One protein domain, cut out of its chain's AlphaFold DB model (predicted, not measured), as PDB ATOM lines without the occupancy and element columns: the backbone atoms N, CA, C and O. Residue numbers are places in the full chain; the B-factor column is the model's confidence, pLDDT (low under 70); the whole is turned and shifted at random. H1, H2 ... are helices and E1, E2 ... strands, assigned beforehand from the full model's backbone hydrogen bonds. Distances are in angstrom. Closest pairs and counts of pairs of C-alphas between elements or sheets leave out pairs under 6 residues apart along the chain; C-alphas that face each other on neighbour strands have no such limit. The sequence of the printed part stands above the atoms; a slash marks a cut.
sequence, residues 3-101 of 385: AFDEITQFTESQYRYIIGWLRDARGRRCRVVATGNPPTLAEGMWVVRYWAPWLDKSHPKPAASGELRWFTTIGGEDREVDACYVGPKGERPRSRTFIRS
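What this domain is: This is residues 3 to 101 of the 385 residues of an uncharacterized protein of Aminobacter aminovorans (UniProt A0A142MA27). This body has little regular structure and two levels: H1, E1 and their loop, and the small antiparallel sheet E3 - E2 - E4, with short H2 and H3 toward one end. The printed part has 99 residues, 34 in named elements, mixed, ordered H1 E1 H2 H3 E2 E3 E4. It is compact, radius of gyration of the C-alphas 13.8 A, spanning 37 by 29 by 26 A.

How they stand to each other: H1, residues 12 to 20, and H2, residues 46 to 50, are close but not clearly touching; their closest C-alphas, Glu 12 and Trp 46, are 6.2 A apart. In the hairpin of E2, residues 69 to 74, and E3, residues 77 to 80, find N 72 and O 79 at 3.0 A. E4, residues 94 to 96, is antiparallel to E2, N 71 and O 94 at 3.0 A. H2 only grazes this sheet. In H1 and H2 every O i to N i+4 pair is within hydrogen-bond range; H3, residues 52 to 55, is too short for one.

Where its parts are: Find C-alpha 12 at (35.198, -19.042, 0.738); H1 runs 12.1 A. E1 is residues 32 to 34. E2 runs 16.0 A; E4 ends at (36.270, -33.906, -3.131).

The domain as a whole: The printed part has no cut. Residues 40 to 43 are under pLDDT 70.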
ATOM      1  N   ALA A   3      35.893 -30.063  10.710       95.56
ATOM      2  CA  ALA A   3      34.467 -30.144  10.448       95.56
ATOM      3  C   ALA A   3      33.899 -28.725  10.412       95.56
ATOM      4  O   ALA A   3      34.258 -27.910  11.261       95.56
ATOM      5  N   PHE A   4      33.079 -28.450   9.409       95.19
ATOM      6  CA  PHE A   4      32.301 -27.230   9.274       95.19
ATOM      7  C   PHE A   4      30.840 -27.628   9.296       95.19
ATOM      8  O   PHE A   4      30.463 -28.558   8.583       95.19
ATOM      9  N   ASP A   5      30.066 -26.919  10.097       93.31
ATOM     10  CA  ASP A   5      28.618 -27.024  10.100       93.31
ATOM     11  C   ASP A   5      28.026 -25.739   9.532       93.31
ATOM     12  O   ASP A   5      28.641 -24.680   9.665       93.31
ATOM     13  N   GLU A   6      26.893 -25.845   8.846       87.75
ATOM     14  CA  GLU A   6      26.297 -24.762   8.056       87.75
ATOM     15  C   GLU A   6      27.308 -24.052   7.134       87.75
ATOM     16  O   GLU A   6      27.507 -22.838   7.181       87.75
ATOM     17  N   ILE A   7      27.976 -24.826   6.270       92.12
ATOM     18  CA  ILE A   7      29.087 -24.363   5.419       92.12
ATOM     19  C   ILE A   7      28.764 -23.121   4.576       92.12
ATOM     20  O   ILE A   7      29.655 -22.328   4.277       92.12
ATOM     21  N   THR A   8      27.499 -22.920   4.219       83.88
ATOM     22  CA  THR A   8      27.029 -21.765   3.445       83.88
ATOM     23  C   THR A   8      27.025 -20.453   4.227       83.88
ATOM     24  O   THR A   8      26.861 -19.406   3.613       83.88
ATOM     25  N   GLN A   9      27.221 -20.491   5.547       83.06
ATOM     26  CA  GLN A   9      27.386 -19.307   6.400       83.06
ATOM     27  C   GLN A   9      28.847 -18.844   6.497       83.06
ATOM     28  O   GLN A   9      29.133 -17.795   7.072       83.06
ATOM     29  N   PHE A  10      29.786 -19.615   5.944       86.12
ATOM     30  CA  PHE A  10      31.194 -19.239   5.869       86.12
ATOM     31  C   PHE A  10      31.501 -18.614   4.518       86.12
ATOM     32  O   PHE A  10      31.013 -19.072   3.485       86.12
ATOM     33  N   THR A  11      32.399 -17.635   4.503       84.00
ATOM     34  CA  THR A  11      32.975 -17.162   3.243       84.00
ATOM     35  C   THR A  11      33.997 -18.169   2.706       84.00
ATOM     36  O   THR A  11      34.641 -18.910   3.461       84.00
ATOM     37  N   GLU A  12      34.209 -18.168   1.386       87.62
ATOM     38  CA  GLU A  12      35.198 -19.042   0.738       87.62
ATOM     39  C   GLU A  12      36.601 -18.865   1.349       87.62
ATOM     40  O   GLU A  12      37.335 -19.836   1.555       87.62
ATOM     41  N   SER A  13      36.967 -17.624   1.689       88.31
ATOM     42  CA  SER A  13      38.267 -17.287   2.272       88.31
ATOM     43  C   SER A  13      38.445 -17.872   3.674       88.31
ATOM     44  O   SER A  13      39.492 -18.465   3.945       88.31
ATOM     45  N   GLN A  14      37.424 -17.793   4.536       92.19
ATOM     46  CA  GLN A  14      37.440 -18.407   5.868       92.19
ATOM     47  C   GLN A  14      37.630 -19.923   5.771       92.19
ATOM     48  O   GLN A  14      38.524 -20.482   6.413       92.19
ATOM     49  N   TYR A  15      36.835 -20.584   4.925       93.94
ATOM     50  CA  TYR A  15      36.935 -22.023   4.709       93.94
ATOM     51  C   TYR A  15      38.335 -22.418   4.220       93.94
ATOM     52  O   TYR A  15      39.004 -23.243   4.854       93.94
ATOM     53  N   ARG A  16      38.823 -21.790   3.139       91.69
ATOM     54  CA  ARG A  16      40.135 -22.084   2.535       91.69
ATOM     55  C   ARG A  16      41.291 -21.851   3.502       91.69
ATOM     56  O   ARG A  16      42.170 -22.709   3.607       91.69
ATOM     57  N   TYR A  17      41.272 -20.741   4.238       92.50
ATOM     58  CA  TYR A  17      42.281 -20.424   5.247       92.50
ATOM     59  C   TYR A  17      42.367 -21.526   6.311       92.50
ATOM     60  O   TYR A  17      43.438 -22.076   6.579       92.50
ATOM     61  N   ILE A  18      41.215 -21.939   6.845       94.06
ATOM     62  CA  ILE A  18      41.142 -22.963   7.885       94.06
ATOM     63  C   ILE A  18      41.610 -24.326   7.350       94.06
ATOM     64  O   ILE A  18      42.391 -25.009   8.027       94.06
ATOM     65  N   ILE A  19      41.186 -24.757   6.157       93.44
ATOM     66  CA  ILE A  19      41.598 -26.061   5.599       93.44
ATOM     67  C   ILE A  19      43.042 -26.076   5.080       93.44
ATOM     68  O   ILE A  19      43.608 -27.156   4.881       93.44
ATOM     69  N   GLY A  20      43.664 -24.907   4.898       88.62
ATOM     70  CA  GLY A  20      45.089 -24.776   4.590       88.62
ATOM     71  C   GLY A  20      45.977 -25.384   5.678       88.62
ATOM     72  O   GLY A  20      47.028 -25.948   5.390       88.62
ATOM     73  N   TRP A  21      45.517 -25.375   6.930       88.25
ATOM     74  CA  TRP A  21      46.255 -25.947   8.059       88.25
ATOM     75  C   TRP A  21      46.027 -27.441   8.283       88.25
ATOM     76  O   TRP A  21      46.625 -28.002   9.202       88.25
ATOM     77  N   LEU A  22      45.169 -28.090   7.491       90.12
ATOM     78  CA  LEU A  22      44.901 -29.520   7.617       90.12
ATOM     79  C   LEU A  22      46.123 -30.336   7.161       90.12
ATOM     80  O   LEU A  22      46.389 -30.448   5.965       90.12
ATOM     81  N   ARG A  23      46.848 -30.915   8.121       89.06
ATOM     82  CA  ARG A  23      48.073 -31.694   7.898       89.06
ATOM     83  C   ARG A  23      48.272 -32.738   8.993       89.06
ATOM     84  O   ARG A  23      47.784 -32.560  10.107       89.06
ATOM     85  N   ASP A  24      49.032 -33.783   8.682       89.56
ATOM     86  CA  ASP A  24      49.514 -34.768   9.649       89.56
ATOM     87  C   ASP A  24      50.986 -35.091   9.373       89.56
ATOM     88  O   ASP A  24      51.354 -35.383   8.238       89.56
ATOM     89  N   ALA A  25      51.823 -35.069  10.410       88.25
ATOM     90  CA  ALA A  25      53.262 -35.305  10.281       88.25
ATOM     91  C   ALA A  25      53.627 -36.776  10.001       88.25
ATOM     92  O   ALA A  25      54.754 -37.062   9.613       88.25
ATOM     93  N   ARG A  26      52.692 -37.714  10.207       90.31
ATOM     94  CA  ARG A  26      52.900 -39.163  10.046       90.31
ATOM     95  C   ARG A  26      52.226 -39.716   8.787       90.31
ATOM     96  O   ARG A  26      52.080 -40.926   8.657       90.31
ATOM     97  N   GLY A  27      51.769 -38.843   7.885       84.88
ATOM     98  CA  GLY A  27      51.110 -39.239   6.637       84.88
ATOM     99  C   GLY A  27      49.728 -39.876   6.818       84.88
ATOM    100  O   GLY A  27      49.209 -40.488   5.886       84.88
ATOM    101  N   ARG A  28      49.101 -39.752   7.994       90.25
ATOM    102  CA  ARG A  28      47.754 -40.285   8.228       90.25
ATOM    103  C   ARG A  28      46.722 -39.505   7.421       90.25
ATOM    104  O   ARG A  28      46.839 -38.296   7.204       90.25
ATOM    105  N   ARG A  29      45.649 -40.200   7.035       88.88
ATOM    106  CA  ARG A  29      44.546 -39.612   6.271       88.88
ATOM    107  C   ARG A  29      43.936 -38.427   7.017       88.88
ATOM    108  O   ARG A  29      43.300 -38.576   8.059       88.88
ATOM    109  N   CYS A  30      44.051 -37.258   6.410       92.25
ATOM    110  CA  CYS A  30      43.346 -36.060   6.823       92.25
ATOM    111  C   CYS A  30      42.060 -35.883   6.008       92.25
ATOM    112  O   CYS A  30      42.005 -36.238   4.833       92.25
ATOM    113  N   ARG A  31      41.015 -35.338   6.634       93.75
ATOM    114  CA  ARG A  31      39.747 -35.029   5.964       93.75
ATOM    115  C   ARG A  31      39.139 -33.734   6.479       93.75
ATOM    116  O   ARG A  31      39.312 -33.396   7.659       93.75
ATOM    117  N   VAL A  32      38.425 -33.076   5.578       96.50
ATOM    118  CA  VAL A  32      37.460 -32.022   5.871       96.50
ATOM    119  C   VAL A  32      36.074 -32.631   5.709       96.50
ATOM    120  O   VAL A  32      35.861 -33.394   4.768       96.50
ATOM    121  N   VAL A  33      35.170 -32.327   6.629       96.19
ATOM    122  CA  VAL A  33      33.738 -32.600   6.483       96.19
ATOM    123  C   VAL A  33      33.019 -31.265   6.553       96.19
ATOM    124  O   VAL A  33      33.364 -30.435   7.390       96.19
ATOM    125  N   ALA A  34      32.087 -31.049   5.639       95.75
ATOM    126  CA  ALA A  34      31.260 -29.859   5.589       95.75
ATOM    127  C   ALA A  34      29.804 -30.315   5.507       95.75
ATOM    128  O   ALA A  34      29.464 -31.105   4.625       95.75
ATOM    129  N   THR A  35      28.990 -29.852   6.445       93.12
ATOM    130  CA  THR A  35      27.537 -30.023   6.466       93.12
ATOM    131  C   THR A  35      26.883 -28.663   6.285       93.12
ATOM    132  O   THR A  35      27.490 -27.631   6.566       93.12
ATOM    133  N   GLY A  36      25.671 -28.644   5.748       88.00
ATOM    134  CA  GLY A  36      24.907 -27.418   5.579       88.00
ATOM    135  C   GLY A  36      23.811 -27.568   4.544       88.00
ATOM    136  O   GLY A  36      23.808 -28.500   3.735       88.00
ATOM    137  N   ASN A  37      22.889 -26.621   4.588       83.88
ATOM    138  CA  ASN A  37      21.792 -26.516   3.641       83.88
ATOM    139  C   ASN A  37      22.214 -25.727   2.388       83.88
ATOM    140  O   ASN A  37      23.286 -25.119   2.380       83.88
ATOM    141  N   PRO A  38      21.412 -25.719   1.307       80.75
ATOM    142  CA  PRO A  38      21.668 -24.848   0.164       80.75
ATOM    143  C   PRO A  38      21.803 -23.367   0.565       80.75
ATOM    144  O   PRO A  38      21.089 -22.908   1.462       80.75
ATOM    145  N   PRO A  39      22.685 -22.590  -0.094       73.12
ATOM    146  CA  PRO A  39      22.918 -21.202   0.281       73.12
ATOM    147  C   PRO A  39      21.680 -20.341   0.020       73.12
ATOM    148  O   PRO A  39      21.048 -20.412  -1.037       73.12
ATOM    149  N   THR A  40      21.355 -19.490   0.990       61.19
ATOM    150  CA  THR A  40      20.259 -18.519   0.889       61.19
ATOM    151  C   THR A  40      20.732 -17.129   0.471       61.19
ATOM    152  O   THR A  40      19.931 -16.385  -0.091       61.19
ATOM    153  N   LEU A  41      22.014 -16.817   0.692       59.59
ATOM    154  CA  LEU A  41      22.656 -15.530   0.422       59.59
ATOM    155  C   LEU A  41      23.834 -15.676  -0.556       59.59
ATOM    156  O   LEU A  41      24.379 -16.771  -0.733       59.59
ATOM    157  N   ALA A  42      24.238 -14.563  -1.175       61.00
ATOM    158  CA  ALA A  42      25.307 -14.523  -2.174       61.00
ATOM    159  C   ALA A  42      26.652 -15.015  -1.611       61.00
ATOM    160  O   ALA A  42      27.391 -15.731  -2.287       61.00
ATOM    161  N   GLU A  43      26.933 -14.702  -0.348       61.31
ATOM    162  CA  GLU A  43      28.158 -15.056   0.365       61.31
ATOM    163  C   GLU A  43      28.352 -16.570   0.482       61.31
ATOM    164  O   GLU A  43      29.489 -17.017   0.573       61.31
ATOM    165  N   GLY A  44      27.274 -17.361   0.442       70.50
ATOM    166  CA  GLY A  44      27.313 -18.825   0.487       70.50
ATOM    167  C   GLY A  44      27.392 -19.495  -0.890       70.50
ATOM    168  O   GLY A  44      27.616 -20.703  -0.979       70.50
ATOM    169  N   MET A  45      27.240 -18.740  -1.984       78.00
ATOM    170  CA  MET A  45      27.160 -19.297  -3.345       78.00
ATOM    171  C   MET A  45      28.465 -19.935  -3.826       78.00
ATOM    172  O   MET A  45      28.455 -20.759  -4.745       78.00
ATOM    173  N   TRP A  46      29.599 -19.624  -3.191       82.94
ATOM    174  CA  TRP A  46      30.865 -20.296  -3.487       82.94
ATOM    175  C   TRP A  46      30.795 -21.809  -3.258       82.94
ATOM    176  O   TRP A  46      31.527 -22.535  -3.921       82.94
ATOM    177  N   VAL A  47      29.901 -22.297  -2.389       89.19
ATOM    178  CA  VAL A  47      29.664 -23.731  -2.165       89.19
ATOM    179  C   VAL A  47      29.191 -24.399  -3.460       89.19
ATOM    180  O   VAL A  47      29.739 -25.423  -3.862       89.19
ATOM    181  N   VAL A  48      28.254 -23.780  -4.186       85.81
ATOM    182  CA  VAL A  48      27.770 -24.317  -5.470       85.81
ATOM    183  C   VAL A  48      28.913 -24.404  -6.481       85.81
ATOM    184  O   VAL A  48      29.088 -25.439  -7.110       85.81
ATOM    185  N   ARG A  49      29.762 -23.371  -6.568       86.31
ATOM    186  CA  ARG A  49      30.964 -23.379  -7.424       86.31
ATOM    187  C   ARG A  49      31.996 -24.428  -6.996       86.31
ATOM    188  O   ARG A  49      32.560 -25.126  -7.833       86.31
ATOM    189  N   TYR A  50      32.272 -24.537  -5.699       91.62
ATOM    190  CA  TYR A  50      33.321 -25.403  -5.153       91.62
ATOM    191  C   TYR A  50      33.006 -26.895  -5.329       91.62
ATOM    192  O   TYR A  50      33.927 -27.707  -5.488       91.62
ATOM    193  N   TRP A  51      31.713 -27.234  -5.339       93.44
ATOM    194  CA  TRP A  51      31.162 -28.564  -5.613       93.44
ATOM    195  C   TRP A  51      30.345 -28.608  -6.920       93.44
ATOM    196  O   TRP A  51      29.447 -29.440  -7.061       93.44
ATOM    197  N   ALA A  52      30.685 -27.764  -7.902       89.38
ATOM    198  CA  ALA A  52      29.939 -27.638  -9.157       89.38
ATOM    199  C   ALA A  52      29.645 -28.969  -9.875       89.38
ATOM    200  O   ALA A  52      28.498 -29.142 -10.276       89.38
ATOM    201  N   PRO A  53      30.563 -29.958  -9.970       93.12
ATOM    202  CA  PRO A  53      30.244 -31.218 -10.645       93.12
ATOM    203  C   PRO A  53      29.015 -31.944 -10.092       93.12
ATOM    204  O   PRO A  53      28.358 -32.662 -10.836       93.12
ATOM    205  N   TRP A  54      28.704 -31.777  -8.805       92.62
ATOM    206  CA  TRP A  54      27.564 -32.433  -8.157       92.62
ATOM    207  C   TRP A  54      26.322 -31.543  -8.057       92.62
ATOM    208  O   TRP A  54      25.212 -32.058  -7.925       92.62
ATOM    209  N   LEU A  55      26.506 -30.221  -8.044       86.06
ATOM    210  CA  LEU A  55      25.451 -29.258  -7.718       86.06
ATOM    211  C   LEU A  55      24.951 -28.467  -8.928       86.06
ATOM    212  O   LEU A  55      23.773 -28.119  -8.979       86.06
ATOM    213  N   ASP A  56      25.821 -28.200  -9.898       80.12
ATOM    214  CA  ASP A  56      25.496 -27.446 -11.103       80.12
ATOM    215  C   ASP A  56      25.014 -28.395 -12.208       80.12
ATOM    216  O   ASP A  56      25.780 -29.181 -12.771       80.12
ATOM    217  N   LYS A  57      23.724 -28.300 -12.546       72.88
ATOM    218  CA  LYS A  57      23.100 -29.103 -13.613       72.88
ATOM    219  C   LYS A  57      23.678 -28.812 -15.001       72.88
ATOM    220  O   LYS A  57      23.548 -29.647 -15.891       72.88
ATOM    221  N   SER A  58      24.292 -27.645 -15.190       71.75
ATOM    222  CA  SER A  58      24.930 -27.239 -16.442       71.75
ATOM    223  C   SER A  58      26.409 -27.636 -16.527       71.75
ATOM    224  O   SER A  58      27.043 -27.407 -17.560       71.75
ATOM    225  N   HIS A  59      26.966 -28.259 -15.479       77.31
ATOM    226  CA  HIS A  59      28.370 -28.657 -15.463       77.31
ATOM    227  C   HIS A  59      28.673 -29.604 -16.640       77.31
ATOM    228  O   HIS A  59      27.971 -30.598 -16.823       77.31
ATOM    229  N   PRO A  60      29.743 -29.372 -17.425       78.94
ATOM    230  CA  PRO A  60      30.025 -30.160 -18.630       78.94
ATOM    231  C   PRO A  60      30.322 -31.639 -18.338       78.94
ATOM    232  O   PRO A  60      30.228 -32.481 -19.229       78.94
ATOM    233  N   LYS A  61      30.711 -31.960 -17.098       86.19
ATOM    234  CA  LYS A  61      30.971 -33.325 -16.622       86.19
ATOM    235  C   LYS A  61      30.324 -33.550 -15.251       86.19
ATOM    236  O   LYS A  61      31.034 -33.448 -14.248       86.19
ATOM    237  N   PRO A  62      29.005 -33.780 -15.163       89.69
ATOM    238  CA  PRO A  62      28.338 -33.995 -13.882       89.69
ATOM    239  C   PRO A  62      28.901 -35.219 -13.143       89.69
ATOM    240  O   PRO A  62      29.426 -36.149 -13.765       89.69
ATOM    241  N   ALA A  63      28.811 -35.210 -11.818       92.75
ATOM    242  CA  ALA A  63      29.247 -36.279 -10.930       92.75
ATOM    243  C   ALA A  63      28.064 -36.802 -10.105       92.75
ATOM    244  O   ALA A  63      27.203 -36.035  -9.669       92.75
ATOM    245  N   ALA A  64      28.025 -38.112  -9.876       93.00
ATOM    246  CA  ALA A  64      27.011 -38.734  -9.036       93.00
ATOM    247  C   ALA A  64      27.235 -38.403  -7.550       93.00
ATOM    248  O   ALA A  64      28.361 -38.163  -7.104       93.00
ATOM    249  N   SER A  65      26.160 -38.428  -6.754       92.94
ATOM    250  CA  SER A  65      26.254 -38.301  -5.292       92.94
ATOM    251  C   SER A  65      27.233 -39.341  -4.729       92.94
ATOM    252  O   SER A  65      27.151 -40.521  -5.063       92.94
ATOM    253  N   GLY A  66      28.188 -38.904  -3.906       93.44
ATOM    254  CA  GLY A  66      29.232 -39.756  -3.326       93.44
ATOM    255  C   GLY A  66      30.406 -40.091  -4.257       93.44
ATOM    256  O   GLY A  66      31.403 -40.652  -3.798       93.44
ATOM    257  N   GLU A  67      30.353 -39.715  -5.537       96.62
ATOM    258  CA  GLU A  67      31.475 -39.894  -6.461       96.62
ATOM    259  C   GLU A  67      32.680 -39.050  -6.016       96.62
ATOM    260  O   GLU A  67      32.520 -37.925  -5.533       96.62
ATOM    261  N   LEU A  68      33.895 -39.591  -6.147       96.44
ATOM    262  CA  LEU A  68      35.135 -38.885  -5.831       96.44
ATOM    263  C   LEU A  68      35.706 -38.232  -7.090       96.44
ATOM    264  O   LEU A  68      35.934 -38.906  -8.089       96.44
ATOM    265  N   ARG A  69      36.005 -36.934  -7.003       97.19
ATOM    266  CA  ARG A  69      36.721 -36.169  -8.036       97.19
ATOM    267  C   ARG A  69      37.926 -35.458  -7.430       97.19
ATOM    268  O   ARG A  69      37.956 -35.208  -6.224       97.19
ATOM    269  N   TRP A  70      38.933 -35.134  -8.233       96.62
ATOM    270  CA  TRP A  70      40.217 -34.610  -7.759       96.62
ATOM    271  C   TRP A  70      40.443 -33.188  -8.246       96.62
ATOM    272  O   TRP A  70      40.284 -32.894  -9.423       96.62
ATOM    273  N   PHE A  71      40.824 -32.307  -7.322       95.44
ATOM    274  CA  PHE A  71      40.985 -30.884  -7.605       95.44
ATOM    275  C   PHE A  71      42.306 -30.355  -7.086       95.44
ATOM    276  O   PHE A  71      42.735 -30.687  -5.980       95.44
ATOM    277  N   THR A  72      42.903 -29.449  -7.846       92.50
ATOM    278  CA  THR A  72      44.033 -28.631  -7.408       92.50
ATOM    279  C   THR A  72      43.795 -27.175  -7.799       92.50
ATOM    280  O   THR A  72      42.900 -26.887  -8.591       92.50
ATOM    281  N   THR A  73      44.572 -26.253  -7.243       87.38
ATOM    282  CA  THR A  73      44.450 -24.826  -7.553       87.38
ATOM    283  C   THR A  73      45.567 -24.426  -8.511       87.38
ATOM    284  O   THR A  73      46.744 -24.572  -8.186       87.38
ATOM    285  N   ILE A  74      45.213 -23.920  -9.693       81.56
ATOM    286  CA  ILE A  74      46.154 -23.466 -10.727       81.56
ATOM    287  C   ILE A  74      45.829 -22.009 -11.040       81.56
ATOM    288  O   ILE A  74      44.732 -21.703 -11.492       81.56
ATOM    289  N   GLY A  75      46.774 -21.099 -10.788       75.75
ATOM    290  CA  GLY A  75      46.560 -19.666 -11.038       75.75
ATOM    291  C   GLY A  75      45.464 -19.033 -10.170       75.75
ATOM    292  O   GLY A  75      44.850 -18.067 -10.595       75.75
ATOM    293  N   GLY A  76      45.205 -19.581  -8.978       78.88
ATOM    294  CA  GLY A  76      44.155 -19.100  -8.069       78.88
ATOM    295  C   GLY A  76      42.773 -19.716  -8.304       78.88
ATOM    296  O   GLY A  76      41.901 -19.565  -7.455       78.88
ATOM    297  N   GLU A  77      42.587 -20.475  -9.384       80.00
ATOM    298  CA  GLU A  77      41.325 -21.145  -9.702       80.00
ATOM    299  C   GLU A  77      41.404 -22.648  -9.425       80.00
ATOM    300  O   GLU A  77      42.417 -23.299  -9.700       80.00
ATOM    301  N   ASP A  78      40.323 -23.220  -8.895       88.38
ATOM    302  CA  ASP A  78      40.215 -24.667  -8.737       88.38
ATOM    303  C   ASP A  78      39.977 -25.331 -10.094       88.38
ATOM    304  O   ASP A  78      39.084 -24.947 -10.846       88.38
ATOM    305  N   ARG A  79      40.762 -26.367 -10.387       89.88
ATOM    306  CA  ARG A  79      40.621 -27.184 -11.590       89.88
ATOM    307  C   ARG A  79      40.516 -28.652 -11.230       89.88
ATOM    308  O   ARG A  79      41.280 -29.146 -10.397       89.88
ATOM    309  N   GLU A  80      39.582 -29.328 -11.887       93.56
ATOM    310  CA  GLU A  80      39.489 -30.784 -11.868       93.56
ATOM    311  C   GLU A  80      40.674 -31.371 -12.648       93.56
ATOM    312  O   GLU A  80      40.983 -30.926 -13.755       93.56
ATOM    313  N   VAL A  81      41.370 -32.331 -12.046       94.06
ATOM    314  CA  VAL A  81      42.573 -32.980 -12.588       94.06
ATOM    315  C   VAL A  81      42.573 -34.462 -12.215       94.06
ATOM    316  O   VAL A  81      41.842 -34.875 -11.319       94.06
ATOM    317  N   ASP A  82      43.426 -35.265 -12.847       94.00
ATOM    318  CA  ASP A  82      43.585 -36.673 -12.472       94.00
ATOM    319  C   ASP A  82      44.214 -36.835 -11.082       94.00
ATOM    320  O   ASP A  82      45.019 -36.017 -10.638       94.00
ATOM    321  N   ALA A  83      43.915 -37.948 -10.406       93.25
ATOM    322  CA  ALA A  83      44.436 -38.248  -9.069       93.25
ATOM    323  C   ALA A  83      45.976 -38.260  -8.989       93.25
ATOM    324  O   ALA A  83      46.550 -37.960  -7.941       93.25
ATOM    325  N   CYS A  84      46.644 -38.607 -10.093       94.25
ATOM    326  CA  CYS A  84      48.101 -38.643 -10.204       94.25
ATOM    327  C   CYS A  84      48.730 -37.303 -10.620       94.25
ATOM    328  O   CYS A  84      49.950 -37.241 -10.770       94.25
ATOM    329  N   TYR A  85      47.936 -36.243 -10.809       94.44
ATOM    330  CA  TYR A  85      48.437 -34.940 -11.237       94.44
ATOM    331  C   TYR A  85      49.461 -34.361 -10.250       94.44
ATOM    332  O   TYR A  85      49.307 -34.446  -9.026       94.44
ATOM    333  N   VAL A  86      50.497 -33.728 -10.800       92.12
ATOM    334  CA  VAL A  86      51.495 -32.959 -10.055       92.12
ATOM    335  C   VAL A  86      51.661 -31.617 -10.754       92.12
ATOM    336  O   VAL A  86      52.037 -31.562 -11.923       92.12
ATOM    337  N   GLY A  87      51.338 -30.538 -10.046       87.81
ATOM    338  CA  GLY A  87      51.427 -29.187 -10.579       87.81
ATOM    339  C   GLY A  87      52.864 -28.662 -10.683       87.81
ATOM    340  O   GLY A  87      53.793 -29.277 -10.151       87.81
ATOM    341  N   PRO A  88      53.064 -27.507 -11.343       85.31
ATOM    342  CA  PRO A  88      54.387 -26.922 -11.571       85.31
ATOM    343  C   PRO A  88      55.191 -26.631 -10.297       85.31
ATOM    344  O   PRO A  88      56.417 -26.605 -10.347       85.31
ATOM    345  N   LYS A  89      54.527 -26.417  -9.153       85.38
ATOM    346  CA  LYS A  89      55.167 -26.209  -7.842       85.38
ATOM    347  C   LYS A  89      55.064 -27.448  -6.948       85.38
ATOM    348  O   LYS A  89      55.233 -27.354  -5.733       85.38
ATOM    349  N   GLY A  90      54.757 -28.605  -7.531       85.62
ATOM    350  CA  GLY A  90      54.518 -29.849  -6.805       85.62
ATOM    351  C   GLY A  90      53.128 -29.935  -6.174       85.62
ATOM    352  O   GLY A  90      52.930 -30.734  -5.256       85.62
ATOM    353  N   GLU A  91      52.158 -29.129  -6.627       86.69
ATOM    354  CA  GLU A  91      50.792 -29.173  -6.109       86.69
ATOM    355  C   GLU A  91      50.161 -30.540  -6.396       86.69
ATOM    356  O   GLU A  91      50.081 -30.974  -7.544       86.69
ATOM    357  N   ARG A  92      49.678 -31.216  -5.351       89.38
ATOM    358  CA  ARG A  92      48.953 -32.484  -5.480       89.38
ATOM    359  C   ARG A  92      47.457 -32.258  -5.301       89.38
ATOM    360  O   ARG A  92      47.073 -31.479  -4.420       89.38
ATOM    361  N   PRO A  93      46.609 -32.942  -6.079       93.62
ATOM    362  CA  PRO A  93      45.178 -32.766  -5.969       93.62
ATOM    363  C   PRO A  93      44.633 -33.295  -4.643       93.62
ATOM    364  O   PRO A  93      45.117 -34.278  -4.079       93.62
ATOM    365  N   ARG A  94      43.567 -32.654  -4.167       92.38
ATOM    366  CA  ARG A  94      42.736 -33.128  -3.062       92.38
ATOM    367  C   ARG A  94      41.440 -33.687  -3.631       92.38
ATOM    368  O   ARG A  94      40.786 -33.039  -4.447       92.38
ATOM    369  N   SER A  95      41.060 -34.875  -3.176       94.94
ATOM    370  CA  SER A  95      39.767 -35.458  -3.519       94.94
ATOM    371  C   SER A  95      38.629 -34.671  -2.864       94.94
ATOM    372  O   SER A  95      38.721 -34.330  -1.680       94.94
ATOM    373  N   ARG A  96      37.543 -34.456  -3.599       96.25
ATOM    374  CA  ARG A  96      36.270 -33.906  -3.131       96.25
ATOM    375  C   ARG A  96      35.153 -34.882  -3.476       96.25
ATOM    376  O   ARG A  96      35.259 -35.644  -4.434       96.25
ATOM    377  N   THR A  97      34.102 -34.843  -2.675       96.50
ATOM    378  CA  THR A  97      32.836 -35.514  -2.946       96.50
ATOM    379  C   THR A  97      31.716 -34.697  -2.321       96.50
ATOM    380  O   THR A  97      31.958 -33.955  -1.361       96.50
ATOM    381  N   PHE A  98      30.519 -34.819  -2.878       95.00
ATOM    382  CA  PHE A  98      29.293 -34.276  -2.320       95.00
ATOM    383  C   PHE A  98      28.307 -35.427  -2.149       95.00
ATOM    384  O   PHE A  98      28.069 -36.184  -3.090       95.00
ATOM    385  N   ILE A  99      27.753 -35.566  -0.948       93.06
ATOM    386  CA  ILE A  99      26.722 -36.556  -0.648       93.06
ATOM    387  C   ILE A  99      25.437 -35.772  -0.448       93.06
ATOM    388  O   ILE A  99      25.300 -35.047   0.537       93.06
ATOM    389  N   ARG A 100      24.515 -35.889  -1.404       87.38
ATOM    390  CA  ARG A 100      23.175 -35.332  -1.245       87.38
ATOM    391  C   ARG A 100      22.436 -36.157  -0.195       87.38
ATOM    392  O   ARG A 100      22.428 -37.380  -0.293       87.38
ATOM    393  N   SER A 101      21.837 -35.470   0.769       84.19
ATOM    394  CA  SER A 101      20.925 -36.044   1.753       84.19
ATOM    395  C   SER A 101      19.626 -35.255   1.702       84.19
ATOM    396  O   SER A 101      19.653 -34.025   1.689       84.19
TER     397      SER A 101